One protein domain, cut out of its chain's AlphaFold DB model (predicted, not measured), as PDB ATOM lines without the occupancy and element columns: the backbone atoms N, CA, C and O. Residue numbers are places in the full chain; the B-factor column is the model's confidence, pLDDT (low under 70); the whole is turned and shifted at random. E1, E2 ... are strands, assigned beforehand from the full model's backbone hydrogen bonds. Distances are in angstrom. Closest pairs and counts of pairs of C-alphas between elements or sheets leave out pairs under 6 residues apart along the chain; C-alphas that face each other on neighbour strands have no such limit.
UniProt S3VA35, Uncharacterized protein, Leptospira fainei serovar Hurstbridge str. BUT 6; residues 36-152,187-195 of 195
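AT A GLANCE: This is residues 36 to 152 and 187 to 195 of the 195 residues of an uncharacterized protein of Leptospira fainei serovar Hurstbridge str. BUT 6 (UniProt S3VA35). What shape do these atoms make? They form a sandwich of two five-stranded sheets that are only partly face to face, with the long E5 and E6 hairpin making one end of the whole and the loop of residues 131 to 144 reaching away from the body beyond E8. What is it built of? The 126 printed residues include ten named strands, E1 to E10 in chain order, and no named helix; the class is all strand. One sheet is mixed, in the order E4, E1, E9, E10, E8; the other, E3, E2, E5, E6, E7, is all antiparallel. How large and how tight is it? It is compact and flat, with a radius of gyration of the C-alphas of 15.4 A and spans of 48 by 42 by 21 A.

IN THESE COORDINATES: Where do the strands begin? E1 is residues 41 to 45, with C-alpha 41 at (15.643, 29.097, -11.918), then E2 is 56 to 62, E3 70 to 75 and E4 80 to 82. Which are the longest? E5, residues 90 to 100, spans 31.1 A, and E6, residues 105 to 116, spans 35.8 A. What follows? E7 is 119 to 122, E8 128 to 130, E9 145 to 152, 23.4 A long, and E10 187 to 194, 22.8 A long, with C-alpha 194 at (11.465, 35.254, -18.730).

HOW THE PARTS SIT: How is the mixed sheet paired? E4 and E1 are antiparallel, with N 41 and O 82 at 2.7 A, and E1 and E9 are parallel, with N 146 and O 42 at 2.8 A. E9 and E10 are antiparallel, with N 147 and O 192 at 2.8 A, and E10 and E8 are parallel, with N 129 and O 191 at 2.8 A. How is the other sheet paired? E2 and E3 form a hairpin, with N 60 and O 72 at 2.8 A, and E2 and E5 have N 57 and O 94 at 2.7 A. E5, E6 and E7 form a meander, each strand the antiparallel neighbour of the one before, with N 93 and O 113 at 2.7 A and N 119 and O 116 at 2.7 A. How do the sheets face each other? The facing parts are 9.5 A centre to centre, and the strands of the one stand at 27 degrees to those of the other. The closest C-alphas of E6 and E10 are those of Met 109 and Leu 187, 5.1 A apart.

THE WHOLE: Which C-alphas are farthest apart? Those of Lys 67 and Leu 104, at 50.5 A. Is the chain complete here? Residues 153 to 186 are not printed, and C-alphas 152 and 187 are 4.5 A apart across the cut; of the links printed whole, E8 to E9 is the long one. Where is confidence low? The mean pLDDT of the printed part is 79.4, and 26 residues are under 70, among them residues 48 to 54 and 132 to 142.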
ATOM      1  N   ARG A  36       8.515  21.512 -13.940       59.06
ATOM      2  CA  ARG A  36       9.355  22.668 -13.574       59.06
ATOM      3  C   ARG A  36      10.422  22.350 -12.512       59.06
ATOM      4  O   ARG A  36      11.473  22.976 -12.522       59.06
ATOM      5  N   ALA A  37      10.211  21.340 -11.664       58.91
ATOM      6  CA  ALA A  37      11.169  20.941 -10.624       58.91
ATOM      7  C   ALA A  37      12.559  20.521 -11.159       58.91
ATOM      8  O   ALA A  37      13.531  20.510 -10.403       58.91
ATOM      9  N   GLU A  38      12.665  20.179 -12.446       62.97
ATOM     10  CA  GLU A  38      13.911  19.720 -13.073       62.97
ATOM     11  C   GLU A  38      14.754  20.859 -13.671       62.97
ATOM     12  O   GLU A  38      15.931  20.650 -13.959       62.97
ATOM     13  N   ILE A  39      14.188  22.060 -13.844       72.38
ATOM     14  CA  ILE A  39      14.858  23.184 -14.513       72.38
ATOM     15  C   ILE A  39      15.306  24.205 -13.460       72.38
ATOM     16  O   ILE A  39      14.469  24.673 -12.685       72.38
ATOM     17  N   PRO A  40      16.599  24.577 -13.411       79.19
ATOM     18  CA  PRO A  40      17.060  25.583 -12.472       79.19
ATOM     19  C   PRO A  40      16.525  26.972 -12.844       79.19
ATOM     20  O   PRO A  40      16.450  27.337 -14.019       79.19
ATOM     21  N   LEU A  41      16.170  27.747 -11.824       84.19
ATOM     22  CA  LEU A  41      15.643  29.097 -11.918       84.19
ATOM     23  C   LEU A  41      16.729  30.117 -11.579       84.19
ATOM     24  O   LEU A  41      17.345  30.050 -10.515       84.19
ATOM     25  N   LEU A  42      16.923  31.085 -12.470       88.50
ATOM     26  CA  LEU A  42      17.807  32.227 -12.265       88.50
ATOM     27  C   LEU A  42      17.029  33.403 -11.666       88.50
ATOM     28  O   LEU A  42      15.988  33.782 -12.188       88.50
ATOM     29  N   ILE A  43      17.540  34.023 -10.609       88.94
ATOM     30  CA  ILE A  43      16.950  35.206  -9.977       88.94
ATOM     31  C   ILE A  43      17.956  36.354 -10.066       88.94
ATOM     32  O   ILE A  43      19.105  36.216  -9.640       88.94
ATOM     33  N   GLN A  44      17.537  37.492 -10.622       90.12
ATOM     34  CA  GLN A  44      18.401  38.657 -10.846       90.12
ATOM     35  C   GLN A  44      17.622  39.979 -10.796       90.12
ATOM     36  O   GLN A  44      16.397  39.983 -10.886       90.12
ATOM     37  N   PHE A  45      18.325  41.108 -10.691       86.38
ATOM     38  CA  PHE A  45      17.719  42.433 -10.858       86.38
ATOM     39  C   PHE A  45      17.693  42.847 -12.331       86.38
ATOM     40  O   PHE A  45      18.622  42.539 -13.073       86.38
ATOM     41  N   GLU A  46      16.649  43.567 -12.752       81.88
ATOM     42  CA  GLU A  46      16.609  44.201 -14.077       81.88
ATOM     43  C   GLU A  46      17.654  45.328 -14.175       81.88
ATOM     44  O   GLU A  46      18.318  45.464 -15.199       81.88
ATOM     45  N   THR A  47      17.864  46.080 -13.091       71.25
ATOM     46  CA  THR A  47      18.864  47.155 -13.002       71.25
ATOM     47  C   THR A  47      19.737  46.987 -11.758       71.25
ATOM     48  O   THR A  47      19.443  47.508 -10.685       71.25
ATOM     49  N   VAL A  48      20.834  46.239 -11.902       59.50
ATOM     50  CA  VAL A  48      21.760  45.892 -10.802       59.50
ATOM     51  C   VAL A  48      22.437  47.131 -10.194       59.50
ATOM     52  O   VAL A  48      22.655  47.179  -8.988       59.50
ATOM     53  N   ASP A  49      22.696  48.165 -10.998       61.78
ATOM     54  CA  ASP A  49      23.536  49.305 -10.600       61.78
ATOM     55  C   ASP A  49      22.803  50.393  -9.793       61.78
ATOM     56  O   ASP A  49      23.419  51.363  -9.353       61.78
ATOM     57  N   GLN A  50      21.484  50.273  -9.609       65.44
ATOM     58  CA  GLN A  50      20.663  51.319  -8.979       65.44
ATOM     59  C   GLN A  50      20.255  51.020  -7.534       65.44
ATOM     60  O   GLN A  50      19.700  51.897  -6.866       65.44
ATOM     61  N   PHE A  51      20.504  49.805  -7.044       67.50
ATOM     62  CA  PHE A  51      19.989  49.358  -5.756       67.50
ATOM     63  C   PHE A  51      21.092  48.764  -4.894       67.50
ATOM     64  O   PHE A  51      21.826  47.871  -5.313       67.50
ATOM     65  N   ASP A  52      21.166  49.232  -3.650       66.88
ATOM     66  CA  ASP A  52      21.998  48.593  -2.640       66.88
ATOM     67  C   ASP A  52      21.314  47.295  -2.185       66.88
ATOM     68  O   ASP A  52      20.437  47.289  -1.319       66.88
ATOM     69  N   ALA A  53      21.684  46.189  -2.827       65.06
ATOM     70  CA  ALA A  53      21.224  44.850  -2.470       65.06
ATOM     71  C   ALA A  53      21.886  44.314  -1.186       65.06
ATOM     72  O   ALA A  53      21.524  43.232  -0.718       65.06
ATOM     73  N   GLY A  54      22.835  45.055  -0.593       64.62
ATOM     74  CA  GLY A  54      23.624  44.634   0.566       64.62
ATOM     75  C   GLY A  54      22.814  44.386   1.842       64.62
ATOM     76  O   GLY A  54      23.325  43.787   2.784       64.62
ATOM     77  N   SER A  55      21.544  44.792   1.885       78.19
ATOM     78  CA  SER A  55      20.615  44.528   2.992       78.19
ATOM     79  C   SER A  55      19.623  43.390   2.740       78.19
ATOM     80  O   SER A  55      18.711  43.205   3.549       78.19
ATOM     81  N   ILE A  56      19.774  42.624   1.655       87.44
ATOM     82  CA  ILE A  56      18.920  41.465   1.363       87.44
ATOM     83  C   ILE A  56      19.564  40.194   1.911       87.44
ATOM     84  O   ILE A  56      20.702  39.856   1.582       87.44
ATOM     85  N   MET A  57      18.817  39.476   2.739       90.62
ATOM     86  CA  MET A  57      19.158  38.145   3.223       90.62
ATOM     87  C   MET A  57      18.621  37.108   2.253       90.62
ATOM     88  O   MET A  57      17.441  37.131   1.916       90.62
ATOM     89  N   ALA A  58      19.478  36.179   1.852       91.62
ATOM     90  CA  ALA A  58      19.117  34.951   1.175       91.62
ATOM     91  C   ALA A  58      19.139  33.795   2.183       91.62
ATOM     92  O   ALA A  58      20.171  33.503   2.787       91.62
ATOM     93  N   THR A  59      18.000  33.133   2.361       92.00
ATOM     94  CA  THR A  59      17.888  31.868   3.089       92.00
ATOM     95  C   THR A  59      17.705  30.748   2.076       92.00
ATOM     96  O   THR A  59      16.691  30.682   1.383       92.00
ATOM     97  N   PHE A  60      18.697  29.874   1.984       90.94
ATOM     98  CA  PHE A  60      18.681  28.704   1.119       90.94
ATOM     99  C   PHE A  60      18.176  27.500   1.903       90.94
ATOM    100  O   PHE A  60      18.754  27.167   2.941       90.94
ATOM    101  N   TYR A  61      17.142  26.825   1.400       88.62
ATOM    102  CA  TYR A  61      16.650  25.599   2.026       88.62
ATOM    103  C   TYR A  61      17.082  24.361   1.237       88.62
ATOM    104  O   TYR A  61      16.911  24.257   0.018       88.62
ATOM    105  N   THR A  62      17.655  23.402   1.959       83.06
ATOM    106  CA  THR A  62      18.062  22.089   1.445       83.06
ATOM    107  C   THR A  62      17.381  20.988   2.255       83.06
ATOM    108  O   THR A  62      17.160  21.152   3.451       83.06
ATOM    109  N   GLY A  63      17.025  19.873   1.611       75.25
ATOM    110  CA  GLY A  63      16.280  18.775   2.242       75.25
ATOM    111  C   GLY A  63      14.757  18.924   2.147       75.25
ATOM    112  O   GLY A  63      14.253  19.815   1.472       75.25
ATOM    113  N   THR A  64      14.019  18.006   2.773       74.38
ATOM    114  CA  THR A  64      12.544  17.997   2.777       74.38
ATOM    115  C   THR A  64      11.999  18.564   4.081       74.38
ATOM    116  O   THR A  64      12.515  18.248   5.160       74.38
ATOM    117  N   GLU A  65      10.926  19.348   3.998       71.06
ATOM    118  CA  GLU A  65      10.238  19.899   5.166       71.06
ATOM    119  C   GLU A  65       9.860  18.801   6.184       71.06
ATOM    120  O   GLU A  65       9.339  17.748   5.825       71.06
ATOM    121  N   GLY A  66      10.181  19.026   7.465       68.25
ATOM    122  CA  GLY A  66       9.792  18.144   8.575       68.25
ATOM    123  C   GLY A  66      10.733  16.979   8.918       68.25
ATOM    124  O   GLY A  66      10.498  16.323   9.930       68.25
ATOM    125  N   LYS A  67      11.799  16.723   8.144       69.81
ATOM    126  CA  LYS A  67      12.832  15.721   8.500       69.81
ATOM    127  C   LYS A  67      14.245  16.296   8.522       69.81
ATOM    128  O   LYS A  67      14.821  16.426   9.593       69.81
ATOM    129  N   ASP A  68      14.752  16.704   7.359       72.75
ATOM    130  CA  ASP A  68      16.164  17.070   7.156       72.75
ATOM    131  C   ASP A  68      16.308  18.463   6.520       72.75
ATOM    132  O   ASP A  68      17.206  18.706   5.714       72.75
ATOM    133  N   ARG A  69      15.384  19.387   6.826       81.25
ATOM    134  CA  ARG A  69      15.412  20.738   6.253       81.25
ATOM    135  C   ARG A  69      16.511  21.562   6.918       81.25
ATOM    136  O   ARG A  69      16.395  21.942   8.081       81.25
ATOM    137  N   ARG A  70      17.556  21.879   6.162       85.12
ATOM    138  CA  ARG A  70      18.617  22.800   6.568       85.12
ATOM    139  C   ARG A  70      18.401  24.155   5.908       85.12
ATOM    140  O   ARG A  70      18.161  24.225   4.705       85.12
ATOM    141  N   ALA A  71      18.504  25.209   6.711       89.12
ATOM    142  CA  ALA A  71      18.419  26.593   6.272       89.12
ATOM    143  C   ALA A  71      19.791  27.256   6.423       89.12
ATOM    144  O   ALA A  71      20.271  27.433   7.544       89.12
ATOM    145  N   ASP A  72      20.407  27.629   5.306       89.25
ATOM    146  CA  ASP A  72      21.660  28.380   5.298       89.25
ATOM    147  C   ASP A  72      21.359  29.840   4.935       89.25
ATOM    148  O   ASP A  72      20.805  30.125   3.873       89.25
ATOM    149  N   ARG A  73      21.700  30.767   5.836       90.94
ATOM    150  CA  ARG A  73      21.444  32.206   5.678       90.94
ATOM    151  C   ARG A  73      22.713  32.957   5.319       90.94
ATOM    152  O   ARG A  73      23.725  32.823   6.003       90.94
ATOM    153  N   GLU A  74      22.637  33.798   4.298       90.69
ATOM    154  CA  GLU A  74      23.732  34.673   3.887       90.69
ATOM    155  C   GLU A  74      23.225  35.964   3.239       90.69
ATOM    156  O   GLU A  74      22.059  36.082   2.869       90.69
ATOM    157  N   TYR A  75      24.113  36.943   3.085       88.69
ATOM    158  CA  TYR A  75      23.830  38.115   2.262       88.69
ATOM    159  C   TYR A  75      23.655  37.700   0.804       88.69
ATOM    160  O   TYR A  75      24.499  36.988   0.253       88.69
ATOM    161  N   ALA A  76      22.560  38.148   0.191       86.81
ATOM    162  CA  ALA A  76      22.210  37.794  -1.172       86.81
ATOM    163  C   ALA A  76      23.280  38.295  -2.153       86.81
ATOM    164  O   ALA A  76      23.633  39.475  -2.173       86.81
ATOM    165  N   LYS A  77      23.785  37.386  -2.990       87.12
ATOM    166  CA  LYS A  77      24.733  37.688  -4.066       87.12
ATOM    167  C   LYS A  77      24.072  37.362  -5.394       87.12
ATOM    168  O   LYS A  77      23.941  36.194  -5.742       87.12
ATOM    169  N   PHE A  78      23.623  38.392  -6.100       85.31
ATOM    170  CA  PHE A  78      22.972  38.229  -7.397       85.31
ATOM    171  C   PHE A  78      24.004  38.100  -8.530       85.31
ATOM    172  O   PHE A  78      25.062  38.726  -8.450       85.31
ATOM    173  N   PRO A  79      23.694  37.335  -9.594       88.50
ATOM    174  CA  PRO A  79      22.476  36.537  -9.775       88.50
ATOM    175  C   PRO A  79      22.495  35.229  -8.962       88.50
ATOM    176  O   PRO A  79      23.548  34.632  -8.750       88.50
ATOM    177  N   ILE A  80      21.320  34.770  -8.520       88.62
ATOM    178  CA  ILE A  80      21.155  33.558  -7.701       88.62
ATOM    179  C   ILE A  80      20.523  32.457  -8.548       88.62
ATOM    180  O   ILE A  80      19.511  32.688  -9.203       88.62
ATOM    181  N   LEU A  81      21.091  31.254  -8.511       88.44
ATOM    182  CA  LEU A  81      20.538  30.077  -9.178       88.44
ATOM    183  C   LEU A  81      19.963  29.106  -8.138       88.44
ATOM    184  O   LEU A  81      20.648  28.775  -7.168       88.44
ATOM    185  N   ILE A  82      18.741  28.624  -8.362       87.00
ATOM    186  CA  ILE A  82      18.075  27.606  -7.532       87.00
ATOM    187  C   ILE A  82      17.486  26.478  -8.374       87.00
ATOM    188  O   ILE A  82      17.240  26.662  -9.557       87.00
ATOM    189  N   GLY A  83      17.228  25.316  -7.778       82.31
ATOM    190  CA  GLY A  83      16.631  24.155  -8.447       82.31
ATOM    191  C   GLY A  83      17.599  22.983  -8.619       82.31
ATOM    192  O   GLY A  83      18.637  22.901  -7.958       82.31
ATOM    193  N   SER A  84      17.238  22.031  -9.483       76.75
ATOM    194  CA  SER A  84      18.053  20.834  -9.727       76.75
ATOM    195  C   SER A  84      19.429  21.210 -10.294       76.75
ATOM    196  O   SER A  84      19.519  21.908 -11.300       76.75
ATOM    197  N   GLY A  85      20.507  20.774  -9.634       74.06
ATOM    198  CA  GLY A  85      21.889  21.119 -10.003       74.06
ATOM    199  C   GLY A  85      22.411  22.447  -9.434       74.06
ATOM    200  O   GLY A  85      23.572  22.779  -9.662       74.06
ATOM    201  N   ALA A  86      21.597  23.189  -8.677       80.94
ATOM    202  CA  ALA A  86      22.016  24.388  -7.954       80.94
ATOM    203  C   ALA A  86      22.306  24.095  -6.467       80.94
ATOM    204  O   ALA A  86      22.115  22.981  -5.979       80.94
ATOM    205  N   ARG A  87      22.755  25.119  -5.726       77.94
ATOM    206  CA  ARG A  87      23.089  25.017  -4.291       77.94
ATOM    207  C   ARG A  87      21.894  24.605  -3.422       77.94
ATOM    208  O   ARG A  87      22.084  23.941  -2.408       77.94
ATOM    209  N   ALA A  88      20.685  25.012  -3.800       84.06
ATOM    210  CA  ALA A  88      19.460  24.742  -3.058       84.06
ATOM    211  C   ALA A  88      18.253  24.650  -3.996       84.06
ATOM    212  O   ALA A  88      18.272  25.197  -5.101       84.06
ATOM    213  N   LYS A  89      17.201  23.961  -3.542       85.81
ATOM    214  CA  LYS A  89      15.938  23.830  -4.288       85.81
ATOM    215  C   LYS A  89      15.000  25.010  -4.052       85.81
ATOM    216  O   LYS A  89      14.266  25.390  -4.959       85.81
ATOM    217  N   GLU A  90      15.085  25.604  -2.865       88.44
ATOM    218  CA  GLU A  90      14.242  26.713  -2.437       88.44
ATOM    219  C   GLU A  90      15.111  27.883  -1.964       88.44
ATOM    220  O   GLU A  90      16.203  27.698  -1.410       88.44
ATOM    221  N   LEU A  91      14.589  29.089  -2.153       91.00
ATOM    222  CA  LEU A  91      15.187  30.344  -1.735       91.00
ATOM    223  C   LEU A  91      14.128  31.261  -1.148       91.00
ATOM    224  O   LEU A  91      13.077  31.482  -1.740       91.00
ATOM    225  N   GLU A  92      14.474  31.882  -0.033       92.38
ATOM    226  CA  GLU A  92      13.756  33.015   0.527       92.38
ATOM    227  C   GLU A  92      14.678  34.230   0.542       92.38
ATOM    228  O   GLU A  92      15.780  34.184   1.084       92.38
ATOM    229  N   LEU A  93      14.227  35.316  -0.071       91.12
ATOM    230  CA  LEU A  93      14.858  36.619  -0.047       91.12
ATOM    231  C   LEU A  93      14.025  37.545   0.829       91.12
ATOM    232  O   LEU A  93      12.845  37.768   0.558       91.12
ATOM    233  N   GLU A  94      14.647  38.113   1.851       91.81
ATOM    234  CA  GLU A  94      14.022  39.091   2.737       91.81
ATOM    235  C   GLU A  94      14.999  40.227   3.010       91.81
ATOM    236  O   GLU A  94      16.174  39.999   3.289       91.81
ATOM    237  N   GLY A  95      14.539  41.468   2.950       87.81
ATOM    238  CA  GLY A  95      15.383  42.594   3.325       87.81
ATOM    239  C   GLY A  95      14.730  43.932   3.072       87.81
ATOM    240  O   GLY A  95      13.550  44.024   2.760       87.81
ATOM    241  N   THR A  96      15.519  44.989   3.181       86.50
ATOM    242  CA  THR A  96      15.077  46.338   2.826       86.50
ATOM    243  C   THR A  96      15.846  46.797   1.600       86.50
ATOM    244  O   THR A  96      17.071  46.771   1.613       86.50
ATOM    245  N   ILE A  97      15.151  47.274   0.575       86.75
ATOM    246  CA  ILE A  97      15.748  47.980  -0.558       86.75
ATOM    247  C   ILE A  97      15.696  49.471  -0.276       86.75
ATOM    248  O   ILE A  97      14.663  50.001   0.145       86.75
ATOM    249  N   LYS A  98      16.814  50.152  -0.519       84.38
ATOM    250  CA  LYS A  98      16.902  51.607  -0.446       84.38
ATOM    251  C   LYS A  98      17.494  52.134  -1.740       84.38
ATOM    252  O   LYS A  98      18.494  51.610  -2.224       84.38
ATOM    253  N   ARG A  99      16.892  53.195  -2.265       84.62
ATOM    254  CA  ARG A  99      17.413  53.949  -3.403       84.62
ATOM    255  C   ARG A  99      17.512  55.409  -3.001       84.62
ATOM    256  O   ARG A  99      16.559  55.973  -2.469       84.62
ATOM    257  N   ARG A 100      18.670  56.020  -3.224       82.12
ATOM    258  CA  ARG A 100      18.841  57.458  -3.019       82.12
ATOM    259  C   ARG A 100      18.621  58.156  -4.352       82.12
ATOM    260  O   ARG A 100      19.438  57.996  -5.248       82.12
ATOM    261  N   ASP A 101      17.531  58.904  -4.460       81.81
ATOM    262  CA  ASP A 101      17.204  59.656  -5.676       81.81
ATOM    263  C   ASP A 101      17.890  61.034  -5.675       81.81
ATOM    264  O   ASP A 101      18.418  61.492  -6.682       81.81
ATOM    265  N   SER A 102      17.982  61.681  -4.506       82.31
ATOM    266  CA  SER A 102      18.720  62.940  -4.351       82.31
ATOM    267  C   SER A 102      19.284  63.124  -2.938       82.31
ATOM    268  O   SER A 102      19.203  62.243  -2.076       82.31
ATOM    269  N   PHE A 103      19.886  64.286  -2.657       77.81
ATOM    270  CA  PHE A 103      20.359  64.597  -1.305       77.81
ATOM    271  C   PHE A 103      19.213  64.624  -0.281       77.81
ATOM    272  O   PHE A 103      19.407  64.170   0.845       77.81
ATOM    273  N   LEU A 104      18.034  65.104  -0.698       82.06
ATOM    274  CA  LEU A 104      16.853  65.313   0.146       82.06
ATOM    275  C   LEU A 104      15.765  64.254  -0.050       82.06
ATOM    276  O   LEU A 104      14.773  64.290   0.672       82.06
ATOM    277  N   GLN A 105      15.923  63.333  -1.002       84.81
ATOM    278  CA  GLN A 105      14.931  62.307  -1.309       84.81
ATOM    279  C   GLN A 105      15.565  60.921  -1.297       84.81
ATOM    280  O   GLN A 105      16.528  60.639  -2.012       84.81
ATOM    281  N   SER A 106      14.986  60.050  -0.480       85.19
ATOM    282  CA  SER A 106      15.319  58.635  -0.422       85.19
ATOM    283  C   SER A 106      14.050  57.827  -0.597       85.19
ATOM    284  O   SER A 106      12.982  58.216  -0.136       85.19
ATOM    285  N   GLU A 107      14.179  56.671  -1.217       88.12
ATOM    286  CA  GLU A 107      13.105  55.710  -1.379       88.12
ATOM    287  C   GLU A 107      13.434  54.423  -0.635       88.12
ATOM    288  O   GLU A 107      14.606  54.038  -0.518       88.12
ATOM    289  N   ARG A 108      12.399  53.755  -0.124       86.62
ATOM    290  CA  ARG A 108      12.542  52.520   0.644       86.62
ATOM    291  C   ARG A 108      11.386  51.552   0.399       86.62
ATOM    292  O   ARG A 108      10.234  51.972   0.314       86.62
ATOM    293  N   MET A 109      11.698  50.256   0.392       87.38
ATOM    294  CA  MET A 109      10.735  49.155   0.482       87.38
ATOM    295  C   MET A 109      11.299  48.024   1.341       87.38
ATOM    296  O   MET A 109      12.493  47.746   1.276       87.38
ATOM    297  N   ASP A 110      10.446  47.348   2.107       86.62
ATOM    298  CA  ASP A 110      10.777  46.040   2.672       86.62
ATOM    299  C   ASP A 110      10.340  44.958   1.667       86.62
ATOM    300  O   ASP A 110       9.177  44.889   1.270       86.62
ATOM    301  N   PHE A 111      11.299  44.171   1.195       87.06
ATOM    302  CA  PHE A 111      11.186  43.227   0.092       87.06
ATOM    303  C   PHE A 111      11.104  41.789   0.604       87.06
ATOM    304  O   PHE A 111      11.852  41.401   1.503       87.06
ATOM    305  N   TYR A 112      10.219  41.006  -0.012       89.81
ATOM    306  CA  TYR A 112      10.060  39.582   0.236       89.81
ATOM    307  C   TYR A 112       9.841  38.816  -1.069       89.81
ATOM    308  O   TYR A 112       8.943  39.150  -1.849       89.81
ATOM    309  N   LEU A 113      10.613  37.749  -1.262       89.81
ATOM    310  CA  LEU A 113      10.430  36.780  -2.337       89.81
ATOM    311  C   LEU A 113      10.751  35.379  -1.830       89.81
ATOM    312  O   LEU A 113      11.865  35.117  -1.401       89.81
ATOM    313  N   TYR A 114       9.817  34.454  -1.958       89.81
ATOM    314  CA  TYR A 114      10.051  33.031  -1.786       89.81
ATOM    315  C   TYR A 114       9.896  32.329  -3.128       89.81
ATOM    316  O   TYR A 114       8.891  32.505  -3.817       89.81
ATOM    317  N   ALA A 115      10.887  31.530  -3.497       86.50
ATOM    318  CA  ALA A 115      10.899  30.741  -4.711       86.50
ATOM    319  C   ALA A 115      11.273  29.299  -4.363       86.50
ATOM    320  O   ALA A 115      12.347  29.034  -3.835       86.50
ATOM    321  N   ASP A 116      10.400  28.365  -4.704       79.12
ATOM    322  CA  ASP A 116      10.637  26.928  -4.593       79.12
ATOM    323  C   ASP A 116      10.292  26.360  -5.947       79.12
ATOM    324  O   ASP A 116       9.106  26.300  -6.220       79.12
ATOM    325  N   GLY A 117      11.285  26.025  -6.780       68.75
ATOM    326  CA  GLY A 117      11.144  25.265  -8.030       68.75
ATOM    327  C   GLY A 117       9.952  25.616  -8.931       68.75
ATOM    328  O   GLY A 117      10.151  26.156 -10.005       68.75
ATOM    329  N   THR A 118       8.732  25.273  -8.513       68.44
ATOM    330  CA  THR A 118       7.413  25.451  -9.135       68.44
ATOM    331  C   THR A 118       6.557  26.626  -8.629       68.44
ATOM    332  O   THR A 118       5.655  27.054  -9.351       68.44
ATOM    333  N   ASN A 119       6.864  27.210  -7.474       75.56
ATOM    334  CA  ASN A 119       6.091  28.252  -6.803       75.56
ATOM    335  C   ASN A 119       6.914  29.531  -6.603       75.56
ATOM    336  O   ASN A 119       8.122  29.490  -6.370       75.56
ATOM    337  N   LEU A 120       6.236  30.675  -6.692       79.25
ATOM    338  CA  LEU A 120       6.793  31.992  -6.398       79.25
ATOM    339  C   LEU A 120       5.795  32.741  -5.506       79.25
ATOM    340  O   LEU A 120       4.613  32.819  -5.831       79.25
ATOM    341  N   SER A 121       6.260  33.265  -4.379       84.81
ATOM    342  CA  SER A 121       5.484  34.081  -3.446       84.81
ATOM    343  C   SER A 121       6.236  35.379  -3.192       84.81
ATOM    344  O   SER A 121       7.449  35.365  -3.026       84.81
ATOM    345  N   HIS A 122       5.548  36.515  -3.214       87.38
ATOM    346  CA  HIS A 122       6.187  37.828  -3.154       87.38
ATOM    347  C   HIS A 122       5.254  38.882  -2.571       87.38
ATOM    348  O   HIS A 122       4.040  38.699  -2.561       87.38
ATOM    349  N   ASN A 123       5.825  40.012  -2.152       85.75
ATOM    350  CA  ASN A 123       5.077  41.184  -1.692       85.75
ATOM    351  C   ASN A 123       5.088  42.370  -2.683       85.75
ATOM    352  O   ASN A 123       4.755  43.487  -2.296       85.75
ATOM    353  N   CYS A 124       5.468  42.130  -3.942       85.25
ATOM    354  CA  CYS A 124       5.499  43.136  -5.008       85.25
ATOM    355  C   CYS A 124       4.109  43.664  -5.393       85.25
ATOM    356  O   CYS A 124       3.256  42.886  -5.821       85.25
ATOM    357  N   GLY A 125       3.901  44.979  -5.271       82.56
ATOM    358  CA  GLY A 125       2.648  45.664  -5.591       82.56
ATOM    359  C   GLY A 125       2.506  46.086  -7.057       82.56
ATOM    360  O   GLY A 125       1.380  46.296  -7.507       82.56
ATOM    361  N   LEU A 126       3.599  46.115  -7.837       83.25
ATOM    362  CA  LEU A 126       3.550  46.374  -9.287       83.25
ATOM    363  C   LEU A 126       3.074  45.153 -10.093       83.25
ATOM    364  O   LEU A 126       2.765  45.282 -11.276       83.25
ATOM    365  N   GLY A 127       2.976  43.984  -9.454       79.69
ATOM    366  CA  GLY A 127       2.483  42.748 -10.055       79.69
ATOM    367  C   GLY A 127       3.561  41.902 -10.738       79.69
ATOM    368  O   GLY A 127       4.759  42.046 -10.485       79.69
ATOM    369  N   VAL A 128       3.093  40.968 -11.571       81.75
ATOM    370  CA  VAL A 128       3.923  40.011 -12.313       81.75
ATOM    371  C   VAL A 128       3.680  40.196 -13.807       81.75
ATOM    372  O   VAL A 128       2.557  40.028 -14.283       81.75
ATOM    373  N   GLU A 129       4.733  40.526 -14.545       81.12
ATOM    374  CA  GLU A 129       4.743  40.610 -16.001       81.12
ATOM    375  C   GLU A 129       5.334  39.323 -16.588       81.12
ATOM    376  O   GLU A 129       6.511  39.022 -16.400       81.12
ATOM    377  N   ASP A 130       4.537  38.567 -17.341       73.81
ATOM    378  CA  ASP A 130       5.050  37.432 -18.110       73.81
ATOM    379  C   ASP A 130       5.418  37.889 -19.527       73.81
ATOM    380  O   ASP A 130       4.552  38.099 -20.383       73.81
ATOM    381  N   ARG A 131       6.719  38.087 -19.785       70.94
ATOM    382  CA  ARG A 131       7.207  38.434 -21.132       70.94
ATOM    383  C   ARG A 131       7.243  37.221 -22.058       70.94
ATOM    384  O   ARG A 131       7.202  37.405 -23.272       70.94
ATOM    385  N   SER A 132       7.229  36.010 -21.509       59.84
ATOM    386  CA  SER A 132       7.146  34.758 -22.269       59.84
ATOM    387  C   SER A 132       5.788  34.640 -22.979       59.84
ATOM    388  O   SER A 132       5.706  34.170 -24.110       59.84
ATOM    389  N   ALA A 133       4.718  35.168 -22.382       56.81
ATOM    390  CA  ALA A 133       3.365  35.119 -22.942       56.81
ATOM    391  C   ALA A 133       3.157  35.932 -24.243       56.81
ATOM    392  O   ALA A 133       2.123  35.780 -24.895       56.81
ATOM    393  N   LYS A 134       4.098  36.807 -24.636       57.19
ATOM    394  CA  LYS A 134       3.983  37.649 -25.848       57.19
ATOM    395  C   LYS A 134       4.334  36.925 -27.152       57.19
ATOM    396  O   LYS A 134       4.122  37.486 -28.226       57.19
ATOM    397  N   GLU A 135       4.844  35.700 -27.085       57.00
ATOM    398  CA  GLU A 135       5.117  34.886 -28.268       57.00
ATOM    399  C   GLU A 135       3.955  33.901 -28.536       57.00
ATOM    400  O   GLU A 135       3.531  33.168 -27.644       57.00
ATOM    401  N   PRO A 136       3.420  33.838 -29.768       47.12
ATOM    402  CA  PRO A 136       2.129  33.200 -30.063       47.12
ATOM    403  C   PRO A 136       2.103  31.659 -29.997       47.12
ATOM    404  O   PRO A 136       1.048  31.068 -30.209       47.12
ATOM    405  N   ASN A 137       3.216  30.987 -29.676       48.75
ATOM    406  CA  ASN A 137       3.328  29.517 -29.676       48.75
ATOM    407  C   ASN A 137       3.620  28.905 -28.284       48.75
ATOM    408  O   ASN A 137       4.096  27.772 -28.196       48.75
ATOM    409  N   LEU A 138       3.373  29.638 -27.189       46.66
ATOM    410  CA  LEU A 138       4.065  29.432 -25.905       46.66
ATOM    411  C   LEU A 138       3.256  28.828 -24.744       46.66
ATOM    412  O   LEU A 138       3.612  29.018 -23.586       46.66
ATOM    413  N   SER A 139       2.224  28.027 -25.002       44.47
ATOM    414  CA  SER A 139       1.453  27.366 -23.930       44.47
ATOM    415  C   SER A 139       2.230  26.310 -23.107       44.47
ATOM    416  O   SER A 139       1.612  25.599 -22.320       44.47
ATOM    417  N   ARG A 140       3.560  26.175 -23.281       50.44
ATOM    418  CA  ARG A 140       4.394  25.084 -22.723       50.44
ATOM    419  C   ARG A 140       5.851  25.441 -22.376       50.44
ATOM    420  O   ARG A 140       6.704  24.555 -22.329       50.44
ATOM    421  N   ARG A 141       6.217  26.716 -22.213       55.00
ATOM    422  CA  ARG A 141       7.585  27.061 -21.772       55.00
ATOM    423  C   ARG A 141       7.568  27.528 -20.326       55.00
ATOM    424  O   ARG A 141       6.920  28.507 -19.980       55.00
ATOM    425  N   SER A 142       8.295  26.792 -19.492       62.88
ATOM    426  CA  SER A 142       8.639  27.191 -18.135       62.88
ATOM    427  C   SER A 142       9.542  28.422 -18.178       62.88
ATOM    428  O   SER A 142      10.541  28.440 -18.901       62.88
ATOM    429  N   PHE A 143       9.206  29.448 -17.396       70.81
ATOM    430  CA  PHE A 143      10.110  30.570 -17.187       70.81
ATOM    431  C   PHE A 143      11.383  30.074 -16.485       70.81
ATOM    432  O   PHE A 143      11.335  29.280 -15.540       70.81
ATOM    433  N   ARG A 144      12.531  30.516 -16.993       78.44
ATOM    434  CA  ARG A 144      13.878  30.124 -16.554       78.44
ATOM    435  C   ARG A 144      14.543  31.207 -15.721       78.44
ATOM    436  O   ARG A 144      15.479  30.918 -14.979       78.44
ATOM    437  N   ALA A 145      14.053  32.438 -15.826       82.81
ATOM    438  CA  ALA A 145      14.553  33.567 -15.074       82.81
ATOM    439  C   ALA A 145      13.416  34.388 -14.455       82.81
ATOM    440  O   ALA A 145      12.365  34.605 -15.056       82.81
ATOM    441  N   VAL A 146      13.670  34.863 -13.241       87.62
ATOM    442  CA  VAL A 146      12.878  35.846 -12.510       87.62
ATOM    443  C   VAL A 146      13.724  37.104 -12.409       87.62
ATOM    444  O   VAL A 146      14.754  37.126 -11.729       87.62
ATOM    445  N   LYS A 147      13.295  38.156 -13.099       89.12
ATOM    446  CA  LYS A 147      13.881  39.486 -12.978       89.12
ATOM    447  C   LYS A 147      13.056  40.321 -12.011       89.12
ATOM    448  O   LYS A 147      11.839  40.413 -12.135       89.12
ATOM    449  N   LEU A 148      13.730  40.933 -11.054       88.94
ATOM    450  CA  LEU A 148      13.143  41.850 -10.090       88.94
ATOM    451  C   LEU A 148      13.424  43.281 -10.533       88.94
ATOM    452  O   LEU A 148      14.574  43.627 -10.811       88.94
ATOM    453  N   TYR A 149      12.396  44.117 -10.564       88.75
ATOM    454  CA  TYR A 149      12.541  45.546 -10.815       88.75
ATOM    455  C   TYR A 149      11.838  46.340  -9.727       88.75
ATOM    456  O   TYR A 149      10.898  45.859  -9.091       88.75
ATOM    457  N   PHE A 150      12.298  47.568  -9.511       88.00
ATOM    458  CA  PHE A 150      11.720  48.458  -8.518       88.00
ATOM    459  C   PHE A 150      11.411  49.817  -9.117       88.00
ATOM    460  O   PHE A 150      12.150  50.331  -9.959       88.00
ATOM    461  N   ARG A 151      10.328  50.422  -8.640       86.50
ATOM    462  CA  ARG A 151       9.869  51.730  -9.091       86.50
ATOM    463  C   ARG A 151       9.436  52.576  -7.901       86.50
ATOM    464  O   ARG A 151       8.740  52.100  -7.009       86.50
ATOM    465  N   GLY A 152       9.827  53.847  -7.912       85.25
ATOM    466  CA  GLY A 152       9.292  54.842  -6.989       85.25
ATOM    467  C   GLY A 152       7.791  55.021  -7.217       85.25
ATOM    468  O   GLY A 152       7.346  55.207  -8.350       85.25
ATOM    469  N   LEU A 187       9.086  52.903  -2.264       87.56
ATOM    470  CA  LEU A 187       9.433  52.096  -3.423       87.56
ATOM    471  C   LEU A 187       8.442  50.925  -3.505       87.56
ATOM    472  O   LEU A 187       7.917  50.482  -2.483       87.56
ATOM    473  N   ASP A 188       8.186  50.434  -4.709       88.31
ATOM    474  CA  ASP A 188       7.451  49.193  -4.938       88.31
ATOM    475  C   ASP A 188       8.242  48.290  -5.889       88.31
ATOM    476  O   ASP A 188       9.081  48.778  -6.655       88.31
ATOM    477  N   CYS A 189       8.005  46.984  -5.822       88.19
ATOM    478  CA  CYS A 189       8.652  46.000  -6.681       88.19
ATOM    479  C   CYS A 189       7.673  45.391  -7.668       88.19
ATOM    480  O   CYS A 189       6.464  45.371  -7.441       88.19
ATOM    481  N   GLY A 190       8.220  44.891  -8.767       87.88
ATOM    482  CA  GLY A 190       7.531  44.050  -9.725       87.88
ATOM    483  C   GLY A 190       8.430  42.908 -10.166       87.88
ATOM    484  O   GLY A 190       9.645  42.906  -9.936       87.88
ATOM    485  N   ILE A 191       7.801  41.907 -10.770       88.00
ATOM    486  CA  ILE A 191       8.467  40.678 -11.182       88.00
ATOM    487  C   ILE A 191       8.261  40.479 -12.671       88.00
ATOM    488  O   ILE A 191       7.131  40.492 -13.141       88.00
ATOM    489  N   ILE A 192       9.345  40.247 -13.399       86.94
ATOM    490  CA  ILE A 192       9.309  39.857 -14.803       86.94
ATOM    491  C   ILE A 192       9.715  38.389 -14.894       86.94
ATOM    492  O   ILE A 192      10.798  38.004 -14.445       86.94
ATOM    493  N   LEU A 193       8.848  37.573 -15.483       84.38
ATOM    494  CA  LEU A 193       9.138  36.179 -15.806       84.38
ATOM    495  C   LEU A 193       9.665  36.104 -17.245       84.38
ATOM    496  O   LEU A 193       9.029  36.618 -18.170       84.38
ATOM    497  N   GLU A 194      10.832  35.485 -17.424       78.94
ATOM    498  CA  GLU A 194      11.465  35.254 -18.730       78.94
ATOM    499  C   GLU A 194      11.777  33.763 -18.929       78.94
ATOM    500  O   GLU A 194      12.193  33.082 -17.985       78.94
ATOM    501  N   GLY A 195      11.610  33.253 -20.156       68.00
ATOM    502  CA  GLY A 195      11.801  31.838 -20.510       68.00
ATOM    503  C   GLY A 195      12.425  31.611 -21.877       68.00
ATOM    504  O   GLY A 195      11.851  32.099 -22.874       68.00
TER     505      GLY A 195